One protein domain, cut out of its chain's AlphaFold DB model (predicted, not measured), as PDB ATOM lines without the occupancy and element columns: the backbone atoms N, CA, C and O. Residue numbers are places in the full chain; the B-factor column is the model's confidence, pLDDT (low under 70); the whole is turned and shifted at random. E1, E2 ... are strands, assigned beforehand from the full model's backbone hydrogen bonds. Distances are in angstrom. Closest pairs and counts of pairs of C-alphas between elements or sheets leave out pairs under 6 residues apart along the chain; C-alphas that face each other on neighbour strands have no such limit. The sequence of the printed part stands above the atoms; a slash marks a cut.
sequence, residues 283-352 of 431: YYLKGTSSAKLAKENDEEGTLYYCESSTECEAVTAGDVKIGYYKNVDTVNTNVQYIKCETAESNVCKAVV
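What this domain is: This is residues 283 to 352 of the 431 residues of an uncharacterized protein of Neocallimastix californiae (UniProt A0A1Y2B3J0). A small, strongly twisted antiparallel sheet is rolled up on itself: the meanders E1 E2 E3 and E4 E5 E6, each strand the antiparallel neighbour of the one before, join where E2 pairs with E6, and E1 comes back near E4, E5 and E6. E1 and E2 lie nearest the middle, while short E3 pairs with the far part of E2 and lies farthest out. The printed part has 70 residues with no named helix and six strands, E1 to E6 in order along the chain, in one branched sheet; the class is all strand, though under half of the residues, 28 of 70, are in named elements. The whole is compact and rounded, with a radius of gyration of the C-alphas of 10.7 A and spans of 29 by 27 by 21 A.

Where its parts are: E1, residues 283 to 287, begins with C-alpha 283 at (44.256, 94.865, 55.148) and is 13.3 A long. After residues 288 to 299 comes E2, residues 300 to 306, the longest strand at 18.7 A, with C-alpha 306 at (49.038, 97.134, 51.519). E3 is residues 312 to 314, E4 residues 323 to 326 and E5 residues 337 to 340. E6, residues 347 to 351, is 13.1 A long and ends with C-alpha 351 at (33.925, 95.485, 63.220).

How they stand to each other: E2 has three neighbours, with E1 on one side and E3 and E6 on the other side. The hairpin E1 and E2 is antiparallel at 145 degrees, with N 284 and O 304 2.9 A apart. The pairing of E2 is staggered: residues 304 to 306 pair with E3, where N 305 and O 313 are 2.9 A apart, and residues 300 to 302 pair with E6, where N 301 and O 348 are 2.8 A apart. E6 has E2 on one side and E5 on the other side. E5 and E6, a hairpin at 146 degrees, have N 339 and O 349 2.8 A apart. E4 and E5, a hairpin at 152 degrees, have N 325 and O 338 2.8 A apart. The edge strands are E1, E3 and E4. The closest C-alphas of E1 and E4 are those of Tyr 283 and Lys 326, 6.6 A apart; those of E1 and E5 are Leu 285 and Ile 338, 6.8 A. E3 is apart from E4, E5 and E6.

The domain as a whole: The two C-alphas farthest apart are those of Val 331 and Glu 344, 29.3 A. The printed part has no cut. The link from E1 to E2 is long, and that from E2 to E3 is tight. Mean pLDDT of the printed part is 84.9, and no printed residue is under 70.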
ATOM      1  N   TYR A 283      45.554  94.331  55.563       87.81
ATOM      2  CA  TYR A 283      44.256  94.865  55.148       87.81
ATOM      3  C   TYR A 283      43.818  96.070  55.984       87.81
ATOM      4  O   TYR A 283      43.913  96.051  57.210       87.81
ATOM      5  N   TYR A 284      43.261  97.072  55.305       92.12
ATOM      6  CA  TYR A 284      42.726  98.306  55.881       92.12
ATOM      7  C   TYR A 284      41.320  98.588  55.358       92.12
ATOM      8  O   TYR A 284      40.965  98.183  54.248       92.12
ATOM      9  N   LEU A 285      40.536  99.350  56.122       93.38
ATOM     10  CA  LEU A 285      39.236  99.848  55.686       93.38
ATOM     11  C   LEU A 285      39.252 101.372  55.607       93.38
ATOM     12  O   LEU A 285      39.376 102.046  56.626       93.38
ATOM     13  N   LYS A 286      39.103 101.920  54.401       93.56
ATOM     14  CA  LYS A 286      38.983 103.366  54.184       93.56
ATOM     15  C   LYS A 286      37.514 103.765  54.192       93.56
ATOM     16  O   LYS A 286      36.787 103.320  53.305       93.56
ATOM     17  N   GLY A 287      37.080 104.588  55.143       91.56
ATOM     18  CA  GLY A 287      35.674 104.977  55.280       91.56
ATOM     19  C   GLY A 287      35.097 105.565  53.987       91.56
ATOM     20  O   GLY A 287      35.771 106.263  53.235       91.56
ATOM     21  N   THR A 288      33.829 105.292  53.691       85.50
ATOM     22  CA  THR A 288      33.148 105.844  52.498       85.50
ATOM     23  C   THR A 288      32.896 107.350  52.606       85.50
ATOM     24  O   THR A 288      32.791 108.042  51.594       85.50
ATOM     25  N   SER A 289      32.792 107.861  53.835       77.38
ATOM     26  CA  SER A 289      32.449 109.254  54.141       77.38
ATOM     27  C   SER A 289      33.658 110.130  54.484       77.38
ATOM     28  O   SER A 289      33.534 111.355  54.555       77.38
ATOM     29  N   SER A 290      34.833 109.525  54.668       74.50
ATOM     30  CA  SER A 290      36.064 110.219  55.025       74.50
ATOM     31  C   SER A 290      37.212 109.719  54.153       74.50
ATOM     32  O   SER A 290      37.272 108.558  53.778       74.50
ATOM     33  N   ALA A 291      38.177 110.576  53.829       74.31
ATOM     34  CA  ALA A 291      39.410 110.105  53.198       74.31
ATOM     35  C   ALA A 291      40.335 109.358  54.194       74.31
ATOM     36  O   ALA A 291      41.467 109.016  53.854       74.31
ATOM     37  N   LYS A 292      39.821 109.052  55.394       85.88
ATOM     38  CA  LYS A 292      40.513 108.427  56.517       85.88
ATOM     39  C   LYS A 292      40.124 106.956  56.658       85.88
ATOM     40  O   LYS A 292      39.157 106.478  56.063       85.88
ATOM     41  N   LEU A 293      40.903 106.242  57.463       89.19
ATOM     42  CA  LEU A 293      40.569 104.891  57.895       89.19
ATOM     43  C   LEU A 293      39.303 104.901  58.757       89.19
ATOM     44  O   LEU A 293      39.060 105.865  59.486       89.19
ATOM     45  N   ALA A 294      38.505 103.842  58.635       84.25
ATOM     46  CA  ALA A 294      37.271 103.664  59.386       84.25
ATOM     47  C   ALA A 294      37.573 103.565  60.885       84.25
ATOM     48  O   ALA A 294      38.451 102.796  61.276       84.25
ATOM     49  N   LYS A 295      36.863 104.336  61.717       85.25
ATOM     50  CA  LYS A 295      37.137 104.477  63.163       85.25
ATOM     51  C   LYS A 295      36.043 103.956  64.077       85.25
ATOM     52  O   LYS A 295      36.293 103.778  65.269       85.25
ATOM     53  N   GLU A 296      34.860 103.711  63.535       86.88
ATOM     54  CA  GLU A 296      33.680 103.345  64.313       86.88
ATOM     55  C   GLU A 296      33.141 101.975  63.896       86.88
ATOM     56  O   GLU A 296      33.354 101.524  62.770       86.88
ATOM     57  N   ASN A 297      32.444 101.303  64.817       86.75
ATOM     58  CA  ASN A 297      31.765 100.047  64.505       86.75
ATOM     59  C   ASN A 297      30.737 100.255  63.392       86.75
ATOM     60  O   ASN A 297      30.076 101.292  63.348       86.75
ATOM     61  N   ASP A 298      30.592  99.261  62.521       86.69
ATOM     62  CA  ASP A 298      29.683  99.271  61.373       86.69
ATOM     63  C   ASP A 298      29.950 100.378  60.332       86.69
ATOM     64  O   ASP A 298      29.176 100.521  59.381       86.69
ATOM     65  N   GLU A 299      31.048 101.139  60.442       92.56
ATOM     66  CA  GLU A 299      31.421 102.117  59.419       92.56
ATOM     67  C   GLU A 299      31.737 101.398  58.100       92.56
ATOM     68  O   GLU A 299      32.632 100.552  58.025       92.56
ATOM     69  N   GLU A 300      30.998 101.741  57.043       94.19
ATOM     70  CA  GLU A 300      31.230 101.208  55.703       94.19
ATOM     71  C   GLU A 300      32.411 101.909  55.029       94.19
ATOM     72  O   GLU A 300      32.504 103.143  55.003       94.19
ATOM     73  N   GLY A 301      33.281 101.123  54.404       94.12
ATOM     74  CA  GLY A 301      34.482 101.600  53.737       94.12
ATOM     75  C   GLY A 301      34.914 100.727  52.569       94.12
ATOM     76  O   GLY A 301      34.422  99.622  52.383       94.12
ATOM     77  N   THR A 302      35.851 101.226  51.771       94.75
ATOM     78  CA  THR A 302      36.528 100.445  50.733       94.75
ATOM     79  C   THR A 302      37.662  99.630  51.351       94.75
ATOM     80  O   THR A 302      38.480 100.187  52.087       94.75
ATOM     81  N   LEU A 303      37.726  98.331  51.047       92.56
ATOM     82  CA  LEU A 303      38.822  97.455  51.466       92.56
ATOM     83  C   LEU A 303      40.100  97.770  50.676       92.56
ATOM     84  O   LEU A 303      40.092  97.779  49.443       92.56
ATOM     85  N   TYR A 304      41.201  97.975  51.390       94.06
ATOM     86  CA  TYR A 304      42.543  98.132  50.833       94.06
ATOM     87  C   TYR A 304      43.449  97.005  51.316       94.06
ATOM     88  O   TYR A 304      43.296  96.518  52.436       94.06
ATOM     89  N   TYR A 305      44.408  96.622  50.479       89.88
ATOM     90  CA  TYR A 305      45.531  95.781  50.868       89.88
ATOM     91  C   TYR A 305      46.835  96.528  50.599       89.88
ATOM     92  O   TYR A 305      47.016  97.095  49.522       89.88
ATOM     93  N   CYS A 306      47.717  96.535  51.591       88.06
ATOM     94  CA  CYS A 306      49.038  97.134  51.519       88.06
ATOM     95  C   CYS A 306      50.094  96.032  51.408       88.06
ATOM     96  O   CYS A 306      50.178  95.174  52.287       88.06
ATOM     97  N   GLU A 307      50.900  96.055  50.347       85.31
ATOM     98  CA  GLU A 307      52.077  95.183  50.198       85.31
ATOM     99  C   GLU A 307      53.275  95.726  50.980       85.31
ATOM    100  O   GLU A 307      54.074  94.966  51.524       85.31
ATOM    101  N   SER A 308      53.366  97.051  51.071       85.75
ATOM    102  CA  SER A 308      54.402  97.780  51.794       85.75
ATOM    103  C   SER A 308      53.821  99.053  52.416       85.75
ATOM    104  O   SER A 308      52.624  99.327  52.312       85.75
ATOM    105  N   SER A 309      54.658  99.860  53.072       83.69
ATOM    106  CA  SER A 309      54.206 101.079  53.754       83.69
ATOM    107  C   SER A 309      53.721 102.198  52.842       83.69
ATOM    108  O   SER A 309      53.094 103.147  53.324       83.69
ATOM    109  N   THR A 310      53.996 102.082  51.542       86.69
ATOM    110  CA  THR A 310      53.611 103.061  50.523       86.69
ATOM    111  C   THR A 310      52.786 102.487  49.377       86.69
ATOM    112  O   THR A 310      52.212 103.243  48.593       86.69
ATOM    113  N   GLU A 311      52.708 101.162  49.269       90.00
ATOM    114  CA  GLU A 311      52.014 100.462  48.188       90.00
ATOM    115  C   GLU A 311      50.744  99.834  48.745       90.00
ATOM    116  O   GLU A 311      50.749  98.698  49.219       90.00
ATOM    117  N   CYS A 312      49.657 100.604  48.703       92.94
ATOM    118  CA  CYS A 312      48.326 100.130  49.048       92.94
ATOM    119  C   CYS A 312      47.385 100.297  47.867       92.94
ATOM    120  O   CYS A 312      47.265 101.383  47.295       92.94
ATOM    121  N   GLU A 313      46.655  99.238  47.557       93.69
ATOM    122  CA  GLU A 313      45.693  99.219  46.467       93.69
ATOM    123  C   GLU A 313      44.306  98.872  46.997       93.69
ATOM    124  O   GLU A 313      44.144  98.071  47.923       93.69
ATOM    125  N   ALA A 314      43.285  99.503  46.414       93.81
ATOM    126  CA  ALA A 314      41.911  99.116  46.689       93.81
ATOM    127  C   ALA A 314      41.703  97.702  46.142       93.81
ATOM    128  O   ALA A 314      41.925  97.456  44.953       93.81
ATOM    129  N   VAL A 315      41.247  96.783  46.990       89.62
ATOM    130  CA  VAL A 315      40.933  95.423  46.551       89.62
ATOM    131  C   VAL A 315      39.783  95.516  45.554       89.62
ATOM    132  O   VAL A 315      38.761  96.159  45.820       89.62
ATOM    133  N   THR A 316      39.950  94.926  44.370       91.31
ATOM    134  CA  THR A 316      38.908  95.001  43.343       91.31
ATOM    135  C   THR A 316      37.691  94.185  43.772       91.31
ATOM    136  O   THR A 316      37.825  93.166  44.447       91.31
ATOM    137  N   ALA A 317      36.488  94.617  43.379       86.06
ATOM    138  CA  ALA A 317      35.242  93.998  43.830       86.06
ATOM    139  C   ALA A 317      35.222  92.464  43.654       86.06
ATOM    140  O   ALA A 317      34.867  91.771  44.594       86.06
ATOM    141  N   GLY A 318      35.691  91.928  42.519       77.06
ATOM    142  CA  GLY A 318      35.732  90.475  42.269       77.06
ATOM    143  C   GLY A 318      36.830  89.709  43.024       77.06
ATOM    144  O   GLY A 318      36.778  88.477  43.135       77.06
ATOM    145  N   ASP A 319      37.816  90.421  43.566       79.38
ATOM    146  CA  ASP A 319      38.894  89.839  44.363       79.38
ATOM    147  C   ASP A 319      38.557  89.802  45.857       79.38
ATOM    148  O   ASP A 319      39.077  88.937  46.569       79.38
ATOM    149  N   VAL A 320      37.625  90.651  46.313       77.38
ATOM    150  CA  VAL A 320      37.097  90.644  47.685       77.38
ATOM    151  C   VAL A 320      36.463  89.285  47.980       77.38
ATOM    152  O   VAL A 320      35.694  88.729  47.191       77.38
ATOM    153  N   LYS A 321      36.806  88.714  49.133       76.19
ATOM    154  CA  LYS A 321      36.257  87.452  49.633       76.19
ATOM    155  C   LYS A 321      35.309  87.761  50.785       76.19
ATOM    156  O   LYS A 321      35.594  88.597  51.633       76.19
ATOM    157  N   ILE A 322      34.161  87.092  50.793       73.69
ATOM    158  CA  ILE A 322      33.158  87.259  51.848       73.69
ATOM    159  C   ILE A 322      33.724  86.677  53.139       73.69
ATOM    160  O   ILE A 322      34.102  85.509  53.145       73.69
ATOM    161  N   GLY A 323      33.754  87.458  54.217       74.75
ATOM    162  CA  GLY A 323      34.268  87.025  55.512       74.75
ATOM    163  C   GLY A 323      34.865  88.158  56.335       74.75
ATOM    164  O   GLY A 323      34.509  89.322  56.156       74.75
ATOM    165  N   TYR A 324      35.768  87.787  57.241       79.19
ATOM    166  CA  TYR A 324      36.475  88.705  58.126       79.19
ATOM    167  C   TYR A 324      37.940  88.825  57.723       79.19
ATOM    168  O   TYR A 324      38.613  87.819  57.500       79.19
ATOM    169  N   TYR A 325      38.429  90.056  57.704       80.69
ATOM    170  CA  TYR A 325      39.837  90.395  57.566       80.69
ATOM    171  C   TYR A 325      40.321  91.013  58.872       80.69
ATOM    172  O   TYR A 325      39.595  91.788  59.497       80.69
ATOM    173  N   LYS A 326      41.548  90.693  59.282       82.00
ATOM    174  CA  LYS A 326      42.204  91.404  60.381       82.00
ATOM    175  C   LYS A 326      42.557  92.809  59.901       82.00
ATOM    176  O   LYS A 326      43.262  92.938  58.898       82.00
ATOM    177  N   ASN A 327      42.072  93.832  60.598       83.06
ATOM    178  CA  ASN A 327      42.505  95.197  60.342       83.06
ATOM    179  C   ASN A 327      43.927  95.353  60.888       83.06
ATOM    180  O   ASN A 327      44.177  95.042  62.055       83.06
ATOM    181  N   VAL A 328      44.864  95.791  60.051       82.69
ATOM    182  CA  VAL A 328      46.256  96.009  60.480       82.69
ATOM    183  C   VAL A 328      46.518  97.453  60.916       82.69
ATOM    184  O   VAL A 328      47.654  97.797  61.230       82.69
ATOM    185  N   ASP A 329      45.482  98.298  60.978       84.19
ATOM    186  CA  ASP A 329      45.551  99.608  61.631       84.19
ATOM    187  C   ASP A 329      45.786  99.447  63.139       84.19
ATOM    188  O   ASP A 329      44.874  99.209  63.928       84.19
ATOM    189  N   THR A 330      47.051  99.552  63.535       74.81
ATOM    190  CA  THR A 330      47.484  99.409  64.926       74.81
ATOM    191  C   THR A 330      47.238 100.668  65.754       74.81
ATOM    192  O   THR A 330      47.254 100.597  66.983       74.81
ATOM    193  N   VAL A 331      47.003 101.813  65.103       80.19
ATOM    194  CA  VAL A 331      46.759 103.094  65.776       80.19
ATOM    195  C   VAL A 331      45.300 103.185  66.211       80.19
ATOM    196  O   VAL A 331      44.995 103.689  67.294       80.19
ATOM    197  N   ASN A 332      44.393 102.651  65.398       78.38
ATOM    198  CA  ASN A 332      42.975 102.585  65.699       78.38
ATOM    199  C   ASN A 332      42.577 101.229  66.291       78.38
ATOM    200  O   ASN A 332      42.092 100.329  65.607       78.38
ATOM    201  N   THR A 333      42.715 101.108  67.607       77.12
ATOM    202  CA  THR A 333      42.383  99.878  68.340       77.12
ATOM    203  C   THR A 333      40.886  99.579  68.428       77.12
ATOM    204  O   THR A 333      40.515  98.479  68.845       77.12
ATOM    205  N   ASN A 334      40.018 100.517  68.033       80.75
ATOM    206  CA  ASN A 334      38.576 100.295  68.052       80.75
ATOM    207  C   ASN A 334      38.183  99.288  66.965       80.75
ATOM    208  O   ASN A 334      37.459  98.338  67.240       80.75
ATOM    209  N   VAL A 335      38.700  99.444  65.743       82.38
ATOM    210  CA  VAL A 335      38.335  98.591  64.603       82.38
ATOM    211  C   VAL A 335      39.364  97.483  64.432       82.38
ATOM    212  O   VAL A 335      40.365  97.645  63.743       82.38
ATOM    213  N   GLN A 336      39.105  96.330  65.035       81.56
ATOM    214  CA  GLN A 336      40.031  95.191  65.007       81.56
ATOM    215  C   GLN A 336      39.876  94.345  63.737       81.56
ATOM    216  O   GLN A 336      40.830  93.718  63.268       81.56
ATOM    217  N   TYR A 337      38.672  94.332  63.162       84.31
ATOM    218  CA  TYR A 337      38.333  93.497  62.016       84.31
ATOM    219  C   TYR A 337      37.525  94.256  60.971       84.31
ATOM    220  O   TYR A 337      36.937  95.304  61.229       84.31
ATOM    221  N   ILE A 338      37.494  93.690  59.769       85.69
ATOM    222  CA  ILE A 338      36.755  94.200  58.620       85.69
ATOM    223  C   ILE A 338      35.871  93.067  58.099       85.69
ATOM    224  O   ILE A 338      36.386  92.015  57.720       85.69
ATOM    225  N   LYS A 339      34.552  93.263  58.074       86.06
ATOM    226  CA  LYS A 339      33.565  92.290  57.583       86.06
ATOM    227  C   LYS A 339      33.124  92.655  56.173       86.06
ATOM    228  O   LYS A 339      32.550  93.720  55.954       86.06
ATOM    229  N   CYS A 340      33.348  91.764  55.218       81.69
ATOM    230  CA  CYS A 340      32.878  91.909  53.842       81.69
ATOM    231  C   CYS A 340      31.738  90.916  53.591       81.69
ATOM    232  O   CYS A 340      31.931  89.707  53.697       81.69
ATOM    233  N   GLU A 341      30.546  91.417  53.264       81.06
ATOM    234  CA  GLU A 341      29.330  90.591  53.140       81.06
ATOM    235  C   GLU A 341      29.043  90.158  51.693       81.06
ATOM    236  O   GLU A 341      28.282  89.220  51.462       81.06
ATOM    237  N   THR A 342      29.667  90.809  50.705       75.81
ATOM    238  CA  THR A 342      29.453  90.516  49.279       75.81
ATOM    239  C   THR A 342      30.778  90.511  48.519       75.81
ATOM    240  O   THR A 342      31.624  91.359  48.765       75.81
ATOM    241  N   ALA A 343      30.940  89.578  47.574       71.62
ATOM    242  CA  ALA A 343      32.090  89.520  46.660       71.62
ATOM    243  C   ALA A 343      31.867  90.330  45.366       71.62
ATOM    244  O   ALA A 343      32.625  90.211  44.413       71.62
ATOM    245  N   GLU A 344      30.774  91.093  45.284       77.00
ATOM    246  CA  GLU A 344      30.468  91.970  44.143       77.00
ATOM    247  C   GLU A 344      30.766  93.442  44.459       77.00
ATOM    248  O   GLU A 344      30.615  94.313  43.604       77.00
ATOM    249  N   SER A 345      31.206  93.718  45.685       86.25
ATOM    250  CA  SER A 345      31.515  95.045  46.190       86.25
ATOM    251  C   SER A 345      32.818  94.991  46.972       86.25
ATOM    252  O   SER A 345      33.078  94.037  47.698       86.25
ATOM    253  N   ASN A 346      33.626  96.039  46.853       86.31
ATOM    254  CA  ASN A 346      34.751  96.277  47.752       86.31
ATOM    255  C   ASN A 346      34.361  97.095  48.985       86.31
ATOM    256  O   ASN A 346      35.239  97.504  49.742       86.31
ATOM    257  N   VAL A 347      33.059  97.328  49.181       92.38
ATOM    258  CA  VAL A 347      32.524  97.942  50.391       92.38
ATOM    259  C   VAL A 347      32.382  96.885  51.483       92.38
ATOM    260  O   VAL A 347      31.660  95.900  51.324       92.38
ATOM    261  N   CYS A 348      33.067  97.116  52.594       90.75
ATOM    262  CA  CYS A 348      33.067  96.285  53.791       90.75
ATOM    263  C   CYS A 348      32.771  97.150  55.021       90.75
ATOM    264  O   CYS A 348      32.760  98.376  54.927       90.75
ATOM    265  N   LYS A 349      32.529  96.523  56.171       91.75
ATOM    266  CA  LYS A 349      32.200  97.196  57.434       91.75
ATOM    267  C   LYS A 349      33.310  97.018  58.453       91.75
ATOM    268  O   LYS A 349      33.865  95.925  58.579       91.75
ATOM    269  N   ALA A 350      33.611  98.078  59.188       90.38
ATOM    270  CA  ALA A 350      34.435  98.009  60.381       90.38
ATOM    271  C   ALA A 350      33.717  97.175  61.447       90.38
ATOM    272  O   ALA A 350      32.515  97.328  61.648       90.38
ATOM    273  N   VAL A 351      34.451  96.296  62.123       82.62
ATOM    274  CA  VAL A 351      33.925  95.485  63.220       82.62
ATOM    275  C   VAL A 351      34.762  95.718  64.466       82.62
ATOM    276  O   VAL A 351      35.956  95.400  64.516       82.62
ATOM    277  N   VAL A 352      34.092  96.261  65.475       83.25
ATOM    278  CA  VAL A 352      34.540  96.287  66.862       83.25
ATOM    279  C   VAL A 352      34.024  95.009  67.507       83.25
ATOM    280  O   VAL A 352      32.831  94.718  67.436       83.25
TER     281      VAL A 352